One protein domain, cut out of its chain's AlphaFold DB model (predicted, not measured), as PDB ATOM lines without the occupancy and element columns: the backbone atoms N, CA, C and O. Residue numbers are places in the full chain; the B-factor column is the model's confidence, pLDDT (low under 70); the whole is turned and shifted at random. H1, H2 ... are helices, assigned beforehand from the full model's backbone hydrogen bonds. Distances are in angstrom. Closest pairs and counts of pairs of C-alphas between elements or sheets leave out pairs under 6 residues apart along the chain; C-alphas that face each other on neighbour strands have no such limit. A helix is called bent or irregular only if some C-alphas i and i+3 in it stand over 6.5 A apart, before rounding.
ATOM      1  N   ARG A 102     115.349  94.804 138.796       66.62
ATOM      2  CA  ARG A 102     114.605  93.756 138.084       66.62
ATOM      3  C   ARG A 102     113.136  94.108 137.842       66.62
ATOM      4  O   ARG A 102     112.658  93.898 136.736       66.62
ATOM      5  N   ALA A 103     112.425  94.661 138.823       69.00
ATOM      6  CA  ALA A 103     111.041  95.104 138.640       69.00
ATOM      7  C   ALA A 103     110.937  96.267 137.634       69.00
ATOM      8  O   ALA A 103     110.018  96.291 136.817       69.00
ATOM      9  N   ARG A 104     111.914  97.186 137.632       66.06
ATOM     10  CA  ARG A 104     112.001  98.270 136.636       66.06
ATOM     11  C   ARG A 104     112.317  97.743 135.238       66.06
ATOM     12  O   ARG A 104     111.677  98.170 134.286       66.06
ATOM     13  N   ALA A 105     113.241  96.788 135.125       67.44
ATOM     14  CA  ALA A 105     113.555  96.137 133.860       67.44
ATOM     15  C   ALA A 105     112.335  95.388 133.303       67.44
ATOM     16  O   ALA A 105     111.944  95.632 132.171       67.44
ATOM     17  N   VAL A 106     111.671  94.545 134.103       70.25
ATOM     18  CA  VAL A 106     110.462  93.811 133.679       70.25
ATOM     19  C   VAL A 106     109.329  94.763 133.278       70.25
ATOM     20  O   VAL A 106     108.626  94.495 132.309       70.25
ATOM     21  N   SER A 107     109.168  95.887 133.982       69.25
ATOM     22  CA  SER A 107     108.219  96.938 133.598       69.25
ATOM     23  C   SER A 107     108.587  97.576 132.251       69.25
ATOM     24  O   SER A 107     107.734  97.696 131.379       69.25
ATOM     25  N   ALA A 108     109.866  97.898 132.033       68.12
ATOM     26  CA  ALA A 108     110.346  98.455 130.769       68.12
ATOM     27  C   ALA A 108     110.134  97.493 129.587       68.12
ATOM     28  O   ALA A 108     109.644  97.919 128.547       68.12
ATOM     29  N   TRP A 109     110.405  96.195 129.757       70.25
ATOM     30  CA  TRP A 109     110.158  95.181 128.721       70.25
ATOM     31  C   TRP A 109     108.677  95.050 128.356       70.25
ATOM     32  O   TRP A 109     108.358  94.876 127.188       70.25
ATOM     33  N   ARG A 110     107.765  95.189 129.324       69.25
ATOM     34  CA  ARG A 110     106.315  95.172 129.059       69.25
ATOM     35  C   ARG A 110     105.823  96.412 128.315       69.25
ATOM     36  O   ARG A 110     104.842  96.330 127.592       69.25
ATOM     37  N   VAL A 111     106.482  97.555 128.503       69.50
ATOM     38  CA  VAL A 111     106.157  98.797 127.782       69.50
ATOM     39  C   VAL A 111     106.761  98.792 126.374       69.50
ATOM     40  O   VAL A 111     106.139  99.291 125.443       69.50
ATOM     41  N   LEU A 112     107.949  98.206 126.206       71.69
ATOM     42  CA  LEU A 112     108.631  98.093 124.913       71.69
ATOM     43  C   LEU A 112     108.118  96.929 124.051       71.69
ATOM     44  O   LEU A 112     108.291  96.975 122.836       71.69
ATOM     45  N   GLY A 113     107.485  95.917 124.653       75.12
ATOM     46  CA  GLY A 113     107.023  94.688 123.995       75.12
ATOM     47  C   GLY A 113     106.231  94.927 122.706       75.12
ATOM     48  O   GLY A 113     106.678  94.478 121.651       75.12
ATOM     49  N   PRO A 114     105.139  95.713 122.730       72.12
ATOM     50  CA  PRO A 114     104.343  95.974 121.532       72.12
ATOM     51  C   PRO A 114     105.135  96.651 120.407       72.12
ATOM     52  O   PRO A 114     104.987  96.270 119.252       72.12
ATOM     53  N   GLY A 115     106.005  97.614 120.742       77.00
ATOM     54  CA  GLY A 115     106.845  98.313 119.763       77.00
ATOM     55  C   GLY A 115     107.959  97.435 119.187       77.00
ATOM     56  O   GLY A 115     108.303  97.550 118.014       77.00
ATOM     57  N   PHE A 116     108.503  96.522 119.993       79.12
ATOM     58  CA  PHE A 116     109.458  95.523 119.523       79.12
ATOM     59  C   PHE A 116     108.793  94.525 118.569       79.12
ATOM     60  O   PHE A 116     109.355  94.227 117.521       79.12
ATOM     61  N   VAL A 117     107.583  94.054 118.890       75.88
ATOM     62  CA  VAL A 117     106.823  93.144 118.020       75.88
ATOM     63  C   VAL A 117     106.497  93.817 116.688       75.88
ATOM     64  O   VAL A 117     106.741  93.214 115.644       75.88
ATOM     65  N   THR A 118     106.013  95.065 116.696       78.56
ATOM     66  CA  THR A 118     105.734  95.794 115.448       78.56
ATOM     67  C   THR A 118     106.997  96.052 114.641       78.56
ATOM     68  O   THR A 118     106.978  95.806 113.443       78.56
ATOM     69  N   GLY A 119     108.102  96.452 115.281       74.62
ATOM     70  CA  GLY A 119     109.391  96.623 114.604       74.62
ATOM     71  C   GLY A 119     109.895  95.323 113.976       74.62
ATOM     72  O   GLY A 119     110.196  95.288 112.793       74.62
ATOM     73  N   SER A 120     109.875  94.220 114.729       78.69
ATOM     74  CA  SER A 120     110.275  92.903 114.210       78.69
ATOM     75  C   SER A 120     109.374  92.374 113.092       78.69
ATOM     76  O   SER A 120     109.796  91.509 112.334       78.69
ATOM     77  N   SER A 121     108.135  92.867 113.004       78.94
ATOM     78  CA  SER A 121     107.204  92.505 111.932       78.94
ATOM     79  C   SER A 121     107.413  93.336 110.663       78.94
ATOM     80  O   SER A 121     106.929  92.930 109.613       78.94
ATOM     81  N   ASP A 122     108.071  94.494 110.764       81.62
ATOM     82  CA  ASP A 122     108.349  95.405 109.643       81.62
ATOM     83  C   ASP A 122     109.618  94.987 108.874       81.62
ATOM     84  O   ASP A 122     109.733  95.233 107.678       81.62
ATOM     85  N   ASP A 123     110.548  94.294 109.545       87.00
ATOM     86  CA  ASP A 123     111.750  93.695 108.948       87.00
ATOM     87  C   ASP A 123     111.449  92.308 108.342       87.00
ATOM     88  O   ASP A 123     111.918  91.265 108.818       87.00
ATOM     89  N   ASP A 124     110.638  92.283 107.288       87.31
ATOM     90  CA  ASP A 124     110.238  91.062 106.593       87.31
ATOM     91  C   ASP A 124     111.319  90.545 105.604       87.31
ATOM     92  O   ASP A 124     112.190  91.295 105.137       87.31
ATOM     93  N   PRO A 125     111.329  89.234 105.269       89.06
ATOM     94  CA  PRO A 125     112.261  88.681 104.284       89.06
ATOM     95  C   PRO A 125     112.244  89.428 102.944       89.06
ATOM     96  O   PRO A 125     113.298  89.582 102.312       89.06
ATOM     97  N   SER A 126     111.072  89.901 102.511       84.12
ATOM     98  CA  SER A 126     110.928  90.653 101.266       84.12
ATOM     99  C   SER A 126     111.598  92.034 101.315       84.12
ATOM    100  O   SER A 126     112.264  92.428 100.344       84.12
ATOM    101  N   GLY A 127     111.525  92.739 102.447       85.31
ATOM    102  CA  GLY A 127     112.229  93.993 102.698       85.31
ATOM    103  C   GLY A 127     113.741  93.805 102.684       85.31
ATOM    104  O   GLY A 127     114.446  94.498 101.942       85.31
ATOM    105  N   ILE A 128     114.244  92.788 103.394       88.06
ATOM    106  CA  ILE A 128     115.680  92.454 103.405       88.06
ATOM    107  C   ILE A 128     116.180  92.149 101.990       88.06
ATOM    108  O   ILE A 128     117.240  92.647 101.591       88.06
ATOM    109  N   GLN A 129     115.427  91.372 101.204       86.81
ATOM    110  CA  GLN A 129     115.787  91.092  99.813       86.81
ATOM    111  C   GLN A 129     115.823  92.373  98.976       86.81
ATOM    112  O   GLN A 129     116.783  92.585  98.231       86.81
ATOM    113  N   THR A 130     114.808  93.229  99.102       84.81
ATOM    114  CA  THR A 130     114.704  94.478  98.338       84.81
ATOM    115  C   THR A 130     115.890  95.389  98.628       84.81
ATOM    116  O   THR A 130     116.596  95.792  97.703       84.81
ATOM    117  N   TYR A 131     116.178  95.657  99.901       86.50
ATOM    118  CA  TYR A 131     117.279  96.546 100.275       86.50
ATOM    119  C   TYR A 131     118.642  95.943  99.920       86.50
ATOM    120  O   TYR A 131     119.538  96.678  99.505       86.50
ATOM    121  N   SER A 132     118.793  94.616  99.992       90.06
ATOM    122  CA  SER A 132     120.010  93.920  99.547       90.06
ATOM    123  C   SER A 132     120.209  94.028  98.035       90.06
ATOM    124  O   SER A 132     121.314  94.321  97.576       90.06
ATOM    125  N   GLN A 133     119.148  93.839  97.245       85.69
ATOM    126  CA  GLN A 133     119.200  93.964  95.789       85.69
ATOM    127  C   GLN A 133     119.476  95.410  95.369       85.69
ATOM    128  O   GLN A 133     120.334  95.654  94.519       85.69
ATOM    129  N   THR A 134     118.795  96.375  95.987       83.69
ATOM    130  CA  THR A 134     119.046  97.802  95.767       83.69
ATOM    131  C   THR A 134     120.471  98.174  96.181       83.69
ATOM    132  O   THR A 134     121.158  98.856  95.426       83.69
ATOM    133  N   GLY A 135     120.968  97.681  97.317       88.50
ATOM    134  CA  GLY A 135     122.348  97.902  97.758       88.50
ATOM    135  C   GLY A 135     123.381  97.317  96.793       88.50
ATOM    136  O   GLY A 135     124.369  97.976  96.477       88.50
ATOM    137  N   ALA A 136     123.130  96.123  96.252       90.69
ATOM    138  CA  ALA A 136     123.997  95.504  95.248       90.69
ATOM    139  C   ALA A 136     124.021  96.283  93.920       90.69
ATOM    140  O   ALA A 136     125.058  96.345  93.263       90.69
ATOM    141  N   GLN A 137     122.896  96.884  93.524       91.38
ATOM    142  CA  GLN A 137     122.776  97.641  92.273       91.38
ATOM    143  C   GLN A 137     123.306  99.076  92.379       91.38
ATOM    144  O   GLN A 137     123.956  99.566  91.459       91.38
ATOM    145  N   PHE A 138     123.013  99.759  93.485       85.44
ATOM    146  CA  PHE A 138     123.225 101.201  93.641       85.44
ATOM    147  C   PHE A 138     124.326 101.555  94.652       85.44
ATOM    148  O   PHE A 138     124.631 102.741  94.840       85.44
ATOM    149  N   GLY A 139     124.929 100.565  95.315       91.19
ATOM    150  CA  GLY A 139     125.898 100.781  96.386       91.19
ATOM    151  C   GLY A 139     125.324 101.666  97.497       91.19
ATOM    152  O   GLY A 139     124.157 101.561  97.867       91.19
ATOM    153  N   TYR A 140     126.129 102.605  97.997       91.88
ATOM    154  CA  TYR A 140     125.718 103.536  99.056       91.88
ATOM    155  C   TYR A 140     124.923 104.756  98.565       91.88
ATOM    156  O   TYR A 140     124.534 105.596  99.375       91.88
ATOM    157  N   SER A 141     124.661 104.882  97.259       90.56
ATOM    158  CA  SER A 141     124.028 106.089  96.698       90.56
ATOM    159  C   SER A 141     122.593 106.329  97.183       90.56
ATOM    160  O   SER A 141     122.126 107.463  97.138       90.56
ATOM    161  N   SER A 180      82.058 106.222 106.604       90.31
ATOM    162  CA  SER A 180      81.038 105.483 105.858       90.31
ATOM    163  C   SER A 180      81.509 104.064 105.506       90.31
ATOM    164  O   SER A 180      82.697 103.813 105.296       90.31
ATOM    165  N   ARG A 181      80.556 103.130 105.354       87.88
ATOM    166  CA  ARG A 181      80.850 101.719 105.032       87.88
ATOM    167  C   ARG A 181      81.734 101.561 103.789       87.88
ATOM    168  O   ARG A 181      82.567 100.667 103.761       87.88
ATOM    169  N   LYS A 182      81.595 102.441 102.787       89.38
ATOM    170  CA  LYS A 182      82.403 102.405 101.554       89.38
ATOM    171  C   LYS A 182      83.893 102.610 101.838       89.38
ATOM    172  O   LYS A 182      84.710 101.843 101.346       89.38
ATOM    173  N   VAL A 183      84.236 103.605 102.660       90.62
ATOM    174  CA  VAL A 183      85.631 103.906 103.028       90.62
ATOM    175  C   VAL A 183      86.235 102.752 103.820       90.62
ATOM    176  O   VAL A 183      87.349 102.331 103.527       90.62
ATOM    177  N   LEU A 184      85.472 102.185 104.761       87.81
ATOM    178  CA  LEU A 184      85.892 100.999 105.504       87.81
ATOM    179  C   LEU A 184      86.201  99.826 104.564       87.81
ATOM    180  O   LEU A 184      87.266  99.230 104.677       87.81
ATOM    181  N   PHE A 185      85.295  99.506 103.634       87.69
ATOM    182  CA  PHE A 185      85.505  98.406 102.691       87.69
ATOM    183  C   PHE A 185      86.737  98.627 101.821       87.69
ATOM    184  O   PHE A 185      87.526  97.700 101.668       87.69
ATOM    185  N   VAL A 186      86.934  99.837 101.295       92.12
ATOM    186  CA  VAL A 186      88.123 100.162 100.495       92.12
ATOM    187  C   VAL A 186      89.395  99.992 101.325       92.12
ATOM    188  O   VAL A 186      90.300  99.286 100.895       92.12
ATOM    189  N   ALA A 187      89.450 100.563 102.531       89.00
ATOM    190  CA  ALA A 187      90.632 100.489 103.387       89.00
ATOM    191  C   ALA A 187      90.968  99.049 103.806       89.00
ATOM    192  O   ALA A 187      92.117  98.628 103.704       89.00
ATOM    193  N   VAL A 188      89.967  98.271 104.232       89.44
ATOM    194  CA  VAL A 188      90.159  96.863 104.618       89.44
ATOM    195  C   VAL A 188      90.546  96.010 103.411       89.44
ATOM    196  O   VAL A 188      91.395  95.135 103.540       89.44
ATOM    197  N   SER A 189      89.976  96.273 102.232       89.62
ATOM    198  CA  SER A 189      90.339  95.539 101.013       89.62
ATOM    199  C   SER A 189      91.766  95.855 100.573       89.62
ATOM    200  O   SER A 189      92.504  94.941 100.221       89.62
ATOM    201  N   LEU A 190      92.182  97.122 100.639       89.94
ATOM    202  CA  LEU A 190      93.564  97.524 100.367       89.94
ATOM    203  C   LEU A 190      94.538  96.858 101.339       89.94
ATOM    204  O   LEU A 190      95.535  96.297 100.899       89.94
ATOM    205  N   LEU A 191      94.217  96.859 102.637       88.56
ATOM    206  CA  LEU A 191      95.016  96.178 103.655       88.56
ATOM    207  C   LEU A 191      95.119  94.672 103.380       88.56
ATOM    208  O   LEU A 191      96.200  94.099 103.470       88.56
ATOM    209  N   MET A 192      94.006  94.036 103.011       89.38
ATOM    210  CA  MET A 192      93.970  92.619 102.651       89.38
ATOM    211  C   MET A 192      94.888  92.325 101.460       89.38
ATOM    212  O   MET A 192      95.702  91.410 101.529       89.38
ATOM    213  N   VAL A 193      94.784  93.111 100.384       89.88
ATOM    214  CA  VAL A 193      95.621  92.944  99.188       89.88
ATOM    215  C   VAL A 193      97.096  93.171  99.518       89.88
ATOM    216  O   VAL A 193      97.920  92.348  99.129       89.88
ATOM    217  N   ALA A 194      97.423  94.229 100.264       85.88
ATOM    218  CA  ALA A 194      98.793  94.521 100.680       85.88
ATOM    219  C   ALA A 194      99.396  93.354 101.475       85.88
ATOM    220  O   ALA A 194     100.445  92.839 101.104       85.88
ATOM    221  N   ASN A 195      98.685  92.852 102.488       87.88
ATOM    222  CA  ASN A 195      99.165  91.738 103.305       87.88
ATOM    223  C   ASN A 195      99.348  90.447 102.494       87.88
ATOM    224  O   ASN A 195     100.300  89.708 102.720       87.88
ATOM    225  N   VAL A 196      98.458  90.164 101.538       88.12
ATOM    226  CA  VAL A 196      98.578  88.981 100.666       88.12
ATOM    227  C   VAL A 196      99.801  89.087  99.759       88.12
ATOM    228  O   VAL A 196     100.519  88.103  99.584       88.12
ATOM    229  N   VAL A 197     100.048  90.271  99.193       86.00
ATOM    230  CA  VAL A 197     101.234  90.526  98.367       86.00
ATOM    231  C   VAL A 197     102.507  90.410  99.205       86.00
ATOM    232  O   VAL A 197     103.425  89.721  98.763       86.00
ATOM    233  N   ASN A 198     102.542  90.989 100.410       85.75
ATOM    234  CA  ASN A 198     103.683  90.879 101.325       85.75
ATOM    235  C   ASN A 198     103.993  89.421 101.665       85.75
ATOM    236  O   ASN A 198     105.109  88.970 101.437       85.75
ATOM    237  N   VAL A 199     102.992  88.636 102.084       89.19
ATOM    238  CA  VAL A 199     103.193  87.205 102.370       89.19
ATOM    239  C   VAL A 199     103.723  86.463 101.137       89.19
ATOM    240  O   VAL A 199     104.623  85.635 101.251       89.19
ATOM    241  N   GLY A 200     103.197  86.755  99.944       87.00
ATOM    242  CA  GLY A 200     103.706  86.168  98.703       87.00
ATOM    243  C   GLY A 200     105.169  86.529  98.423       87.00
ATOM    244  O   GLY A 200     105.952  85.660  98.030       87.00
ATOM    245  N   ALA A 201     105.541  87.790  98.647       86.31
ATOM    246  CA  ALA A 201     106.905  88.280  98.480       86.31
ATOM    247  C   ALA A 201     107.863  87.645  99.500       86.31
ATOM    248  O   ALA A 201     108.934  87.188  99.105       86.31
ATOM    249  N   ASP A 202     107.454  87.516 100.763       89.62
ATOM    250  CA  ASP A 202     108.240  86.875 101.822       89.62
ATOM    251  C   ASP A 202     108.518  85.408 101.519       89.62
ATOM    252  O   ASP A 202     109.662  84.957 101.591       89.62
ATOM    253  N   LEU A 203     107.490  84.660 101.109       91.19
ATOM    254  CA  LEU A 203     107.645  83.262 100.712       91.19
ATOM    255  C   LEU A 203     108.625  83.123  99.539       91.19
ATOM    256  O   LEU A 203     109.464  82.218  99.534       91.19
ATOM    257  N   GLY A 204     108.545  84.032  98.562       87.06
ATOM    258  CA  GLY A 204     109.481  84.091  97.443       87.06
ATOM    259  C   GLY A 204     110.912  84.412  97.882       87.06
ATOM    260  O   GLY A 204     111.847  83.733  97.454       87.06
ATOM    261  N   ALA A 205     111.080  85.389  98.770       87.38
ATOM    262  CA  ALA A 205     112.372  85.824  99.292       87.38
ATOM    263  C   ALA A 205     113.066  84.747 100.124       87.38
ATOM    264  O   ALA A 205     114.249  84.449  99.927       87.38
ATOM    265  N   MET A 206     112.315  84.102 101.012       91.44
ATOM    266  CA  MET A 206     112.802  82.976 101.803       91.44
ATOM    267  C   MET A 206     113.199  81.805 100.897       91.44
ATOM    268  O   MET A 206     114.248  81.197 101.111       91.44
ATOM    269  N   ALA A 207     112.408  81.510  99.858       90.56
ATOM    270  CA  ALA A 207     112.721  80.433  98.923       90.56
ATOM    271  C   ALA A 207     113.983  80.728  98.103       90.56
ATOM    272  O   ALA A 207     114.854  79.863  97.998       90.56
ATOM    273  N   ALA A 208     114.121  81.951  97.583       87.75
ATOM    274  CA  ALA A 208     115.317  82.397  96.873       87.75
ATOM    275  C   ALA A 208     116.564  82.335  97.771       87.75
ATOM    276  O   ALA A 208     117.610  81.847  97.350       87.75
ATOM    277  N   THR A 209     116.433  82.742  99.034       91.06
ATOM    278  CA  THR A 209     117.513  82.647 100.027       91.06
ATOM    279  C   THR A 209     117.881  81.190 100.320       91.06
ATOM    280  O   THR A 209     119.060  80.848 100.375       91.06
ATOM    281  N   GLY A 210     116.893  80.297 100.432       89.44
ATOM    282  CA  GLY A 210     117.120  78.857 100.579       89.44
ATOM    283  C   GLY A 210     117.954  78.271  99.438       89.44
ATOM    284  O   GLY A 210     118.863  77.477  99.691       89.44
ATOM    285  N   GLN A 211     117.718  78.707  98.194       89.81
ATOM    286  CA  GLN A 211     118.518  78.272  97.040       89.81
ATOM    287  C   GLN A 211     119.995  78.668  97.144       89.81
ATOM    288  O   GLN A 211     120.847  77.945  96.630       89.81
ATOM    289  N   LEU A 212     120.298  79.795  97.799       88.31
ATOM    290  CA  LEU A 212     121.675  80.234  98.038       88.31
ATOM    291  C   LEU A 212     122.379  79.366  99.090       88.31
ATOM    292  O   LEU A 212     123.591  79.187  99.016       88.31
ATOM    293  N   LEU A 213     121.634  78.825 100.059       89.88
ATOM    294  CA  LEU A 213     122.179  77.954 101.106       89.88
ATOM    295  C   LEU A 213     122.414  76.530 100.598       89.88
ATOM    296  O   LEU A 213     123.472  75.943 100.829       89.88
ATOM    297  N   VAL A 214     121.419  75.963  99.916       90.81
ATOM    298  CA  VAL A 214     121.486  74.625  99.324       90.81
ATOM    299  C   VAL A 214     120.935  74.707  97.913       90.81
ATOM    300  O   VAL A 214     119.798  75.140  97.714       90.81
ATOM    301  N   HIS A 215     121.727  74.228  96.952       87.25
ATOM    302  CA  HIS A 215     121.424  74.211  95.520       87.25
ATOM    303  C   HIS A 215     120.264  73.253  95.180       87.25
ATOM    304  O   HIS A 215     120.447  72.209  94.558       87.25
ATOM    305  N   ALA A 216     119.057  73.613  95.604       90.62
ATOM    306  CA  ALA A 216     117.800  72.936  95.323       90.62
ATOM    307  C   ALA A 216     116.891  73.844  94.465       90.62
ATOM    308  O   ALA A 216     117.070  75.069  94.435       90.62
ATOM    309  N   PRO A 217     115.916  73.280  93.730       91.81
ATOM    310  CA  PRO A 217     115.035  74.074  92.881       91.81
ATOM    311  C   PRO A 217     114.121  74.985  93.712       91.81
ATOM    312  O   PRO A 217     113.637  74.600  94.775       91.81
ATOM    313  N   PHE A 218     113.829  76.175  93.183       85.06
ATOM    314  CA  PHE A 218     113.021  77.208  93.844       85.06
ATOM    315  C   PHE A 218     111.673  76.673  94.327       85.06
ATOM    316  O   PHE A 218     111.283  76.908  95.466       85.06
ATOM    317  N   LEU A 219     110.987  75.894  93.483       89.31
ATOM    318  CA  LEU A 219     109.683  75.322  93.816       89.31
ATOM    319  C   LEU A 219     109.754  74.371  95.018       89.31
ATOM    320  O   LEU A 219     108.793  74.304  95.778       89.31
ATOM    321  N   ALA A 220     110.870  73.659  95.213       89.69
ATOM    322  CA  ALA A 220     111.034  72.782  96.371       89.69
ATOM    323  C   ALA A 220     111.182  73.601  97.657       89.69
ATOM    324  O   ALA A 220     110.486  73.329  98.631       89.69
ATOM    325  N   TRP A 221     112.022  74.640  97.643       91.25
ATOM    326  CA  TRP A 221     112.155  75.552  98.780       91.25
ATOM    327  C   TRP A 221     110.849  76.278  99.098       91.25
ATOM    328  O   TRP A 221     110.441  76.308 100.257       91.25
ATOM    329  N   LEU A 222     110.154  76.787  98.078       89.31
ATOM    330  CA  LEU A 222     108.852  77.429  98.233       89.31
ATOM    331  C   LEU A 222     107.834  76.475  98.869       89.31
ATOM    332  O   LEU A 222     107.173  76.847  99.833       89.31
ATOM    333  N   ALA A 223     107.737  75.237  98.374       90.75
ATOM    334  CA  ALA A 223     106.830  74.238  98.932       90.75
ATOM    335  C   ALA A 223     107.158  73.929 100.400       90.75
ATOM    336  O   ALA A 223     106.258  73.915 101.236       90.75
ATOM    337  N   VAL A 224     108.440  73.734 100.727       93.31
ATOM    338  CA  VAL A 224     108.892  73.477 102.102       93.31
ATOM    339  C   VAL A 224     108.541  74.645 103.022       93.31
ATOM    340  O   VAL A 224     107.939  74.427 104.069       93.31
ATOM    341  N   ILE A 225     108.858  75.879 102.627       92.25
ATOM    342  CA  ILE A 225     108.589  77.072 103.437       92.25
ATOM    343  C   ILE A 225     107.085  77.280 103.619       92.25
ATOM    344  O   ILE A 225     106.649  77.525 104.738       92.25
ATOM    345  N   VAL A 226     106.278  77.124 102.567       91.44
ATOM    346  CA  VAL A 226     104.811  77.221 102.666       91.44
ATOM    347  C   VAL A 226     104.259  76.179 103.635       91.44
ATOM    348  O   VAL A 226     103.462  76.521 104.507       91.44
ATOM    349  N   VAL A 227     104.691  74.920 103.519       90.56
ATOM    350  CA  VAL A 227     104.233  73.844 104.409       90.56
ATOM    351  C   VAL A 227     104.638  74.129 105.851       90.56
ATOM    352  O   VAL A 227     103.791  74.046 106.736       90.56
ATOM    353  N   ILE A 228     105.894  74.510 106.092       90.88
ATOM    354  CA  ILE A 228     106.379  74.867 107.431       90.88
ATOM    355  C   ILE A 228     105.558  76.033 107.992       90.88
ATOM    356  O   ILE A 228     105.023  75.913 109.091       90.88
ATOM    357  N   SER A 229     105.383  77.121 107.240       87.88
ATOM    358  CA  SER A 229     104.613  78.293 107.673       87.88
ATOM    359  C   SER A 229     103.159  77.951 108.009       87.88
ATOM    360  O   SER A 229     102.657  78.382 109.047       87.88
ATOM    361  N   LEU A 230     102.494  77.130 107.189       87.19
ATOM    362  CA  LEU A 230     101.124  76.675 107.452       87.19
ATOM    363  C   LEU A 230     101.045  75.786 108.697       87.19
ATOM    364  O   LEU A 230     100.157  75.968 109.527       87.19
ATOM    365  N   VAL A 231     101.981  74.848 108.854       86.44
ATOM    366  CA  VAL A 231     102.066  73.993 110.045       86.44
ATOM    367  C   VAL A 231     102.263  74.862 111.288       86.44
ATOM    368  O   VAL A 231     101.515  74.726 112.252       86.44
ATOM    369  N   LEU A 232     103.198  75.811 111.266       83.12
ATOM    370  CA  LEU A 232     103.417  76.710 112.399       83.12
ATOM    371  C   LEU A 232     102.159  77.530 112.725       83.12
ATOM    372  O   LEU A 232     101.786  77.619 113.890       83.12
ATOM    373  N   GLN A 233     101.456  78.070 111.728       82.06
ATOM    374  CA  GLN A 233     100.220  78.829 111.961       82.06
ATOM    375  C   GLN A 233      99.082  77.981 112.542       82.06
ATOM    376  O   GLN A 233      98.303  78.481 113.353       82.06
ATOM    377  N   VAL A 234      98.975  76.709 112.151       80.88
ATOM    378  CA  VAL A 234      97.932  75.799 112.653       80.88
ATOM    379  C   VAL A 234      98.253  75.295 114.061       80.88
ATOM    380  O   VAL A 234      97.351  75.179 114.892       80.88
ATOM    381  N   PHE A 235      99.520  74.984 114.338       76.75
ATOM    382  CA  PHE A 235      99.921  74.294 115.568       76.75
ATOM    383  C   PHE A 235     100.456  75.213 116.670       76.75
ATOM    384  O   PHE A 235     100.527  74.769 117.817       76.75
ATOM    385  N   VAL A 236     100.813  76.470 116.384       68.69
ATOM    386  CA  VAL A 236     101.289  77.407 117.413       68.69
ATOM    387  C   VAL A 236     100.116  78.236 117.957       68.69
ATOM    388  O   VAL A 236      99.583  79.099 117.259       68.69
ATOM    389  N   PRO A 237      99.685  78.013 119.213       58.22
ATOM    390  CA  PRO A 237      98.526  78.698 119.764       58.22
ATOM    391  C   PRO A 237      98.836  80.179 120.055       58.22
ATOM    392  O   PRO A 237      99.852  80.515 120.662       58.22
ATOM    393  N   TYR A 238      97.903  81.064 119.687       53.34
ATOM    394  CA  TYR A 238      97.972  82.528 119.855       53.34
ATOM    395  C   TYR A 238      98.445  83.035 121.246       53.34
ATOM    396  O   TYR A 238      99.199  84.009 121.294       53.34
ATOM    397  N   PRO A 239      98.110  82.388 122.387       52.22
ATOM    398  CA  PRO A 239      98.606  82.789 123.709       52.22
ATOM    399  C   PRO A 239     100.125  82.648 123.902       52.22
ATOM    400  O   PRO A 239     100.665  83.240 124.835       52.22
ATOM    401  N   ALA A 240     100.815  81.867 123.062       54.75
ATOM    402  CA  ALA A 240     102.274  81.755 123.087       54.75
ATOM    403  C   ALA A 240     102.961  82.987 122.466       54.75
ATOM    404  O   ALA A 240     104.040  83.362 122.917       54.75
ATOM    405  N   TYR A 241     102.311  83.641 121.493       50.12
ATOM    406  CA  TYR A 241     102.800  84.859 120.835       50.12
ATOM    407  C   TYR A 241     102.405  86.141 121.581       50.12
ATOM    408  O   TYR A 241     103.229  87.030 121.750       50.12
TER     409      TYR A 241
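What this domain is: This is residues 102 to 141 and 180 to 241 of the 244 residues of an uncharacterized protein of Mycolicibacterium aubagnense (UniProt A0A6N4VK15). This is a loose, open spread of helices built on one long helix, H3: H4 folds back from the end of H3 to make a V with it, and H2 starts against residues 198 to 206 of H3 and runs off from it nearly at a right angle. The bent helix H1 leads into H2 and sticks out as a free arm with its residues 102 to 116 and 118 to 122, and residues 180 to 197, of which 181 to 197 belong to H3, stick out too. The printed part has 102 residues with five named helices, H1 to H5 in chain order, and no named strand; the class is all helix. The whole is loose, with a radius of gyration of the C-alphas of 18.2 A, and spans 48 by 48 by 42 A.

How they stand to each other: Start at residues 102 to 122, H1, which by its hydrogen bonds was assigned as one helix but is bent: C-alphas 111 and 114 are 7.1 A apart. Its arms H1a, residues 102 to 111, and H1b, residues 114 to 122, stand at a steep tilt of 52 degrees, and each touches no helix. A tight link of 2 residues leads to H2, residues 125 to 141, which is irregular, with C-alphas 137 and 140 9.5 A apart, and has a kink of 67 degrees near residue 135. Beyond the cut, look for H3, residues 181 to 213. H2 touches it with residues 125 to 129 alone, about perpendicular at 74 degrees; the closest C-alphas are those of Ser 126 and Asp 202, 4.7 A apart. Then comes H4, residues 218 to 235, which touches H3 with residues 218 to 226 alone, opposite ways at a steep tilt of 56 degrees; the closest C-alphas are those of Ala 207 and Trp 221, 4.9 A apart. H5, residues 238 to 241, is apart from H4 and touches no helix. In H1a, H1b, H3 and H4 each O i to N i+4 pair is within hydrogen-bond range, in H2 11 of 13 are, and H5 is too short for such a pair.

Where its parts are: Find C-alpha 102 at (114.605, 93.756, 138.084), where H1a begins; it is 14.2 A long and H1b 12.6 A. H2 measures 22.3 A. From C-alpha 181 at (80.850, 101.719, 105.032) H3 runs 47.8 A. H4 measures 25.5 A and H5 5.5 A, ending at C-alpha 241, (102.800, 84.859, 120.835).

The domain as a whole: The C-alphas farthest apart, those of Ser 180 and His 215, are 52.1 A apart. Residues 142 to 179 are not printed, and C-alphas 141 and 180 stand 44.0 A apart across this cut. Of the links that are printed whole, none is long. The mean pLDDT of the printed part is 83.3; look for values under 70 at residues 102 to 105, 107 to 108, 110 to 111 and 236 to 241.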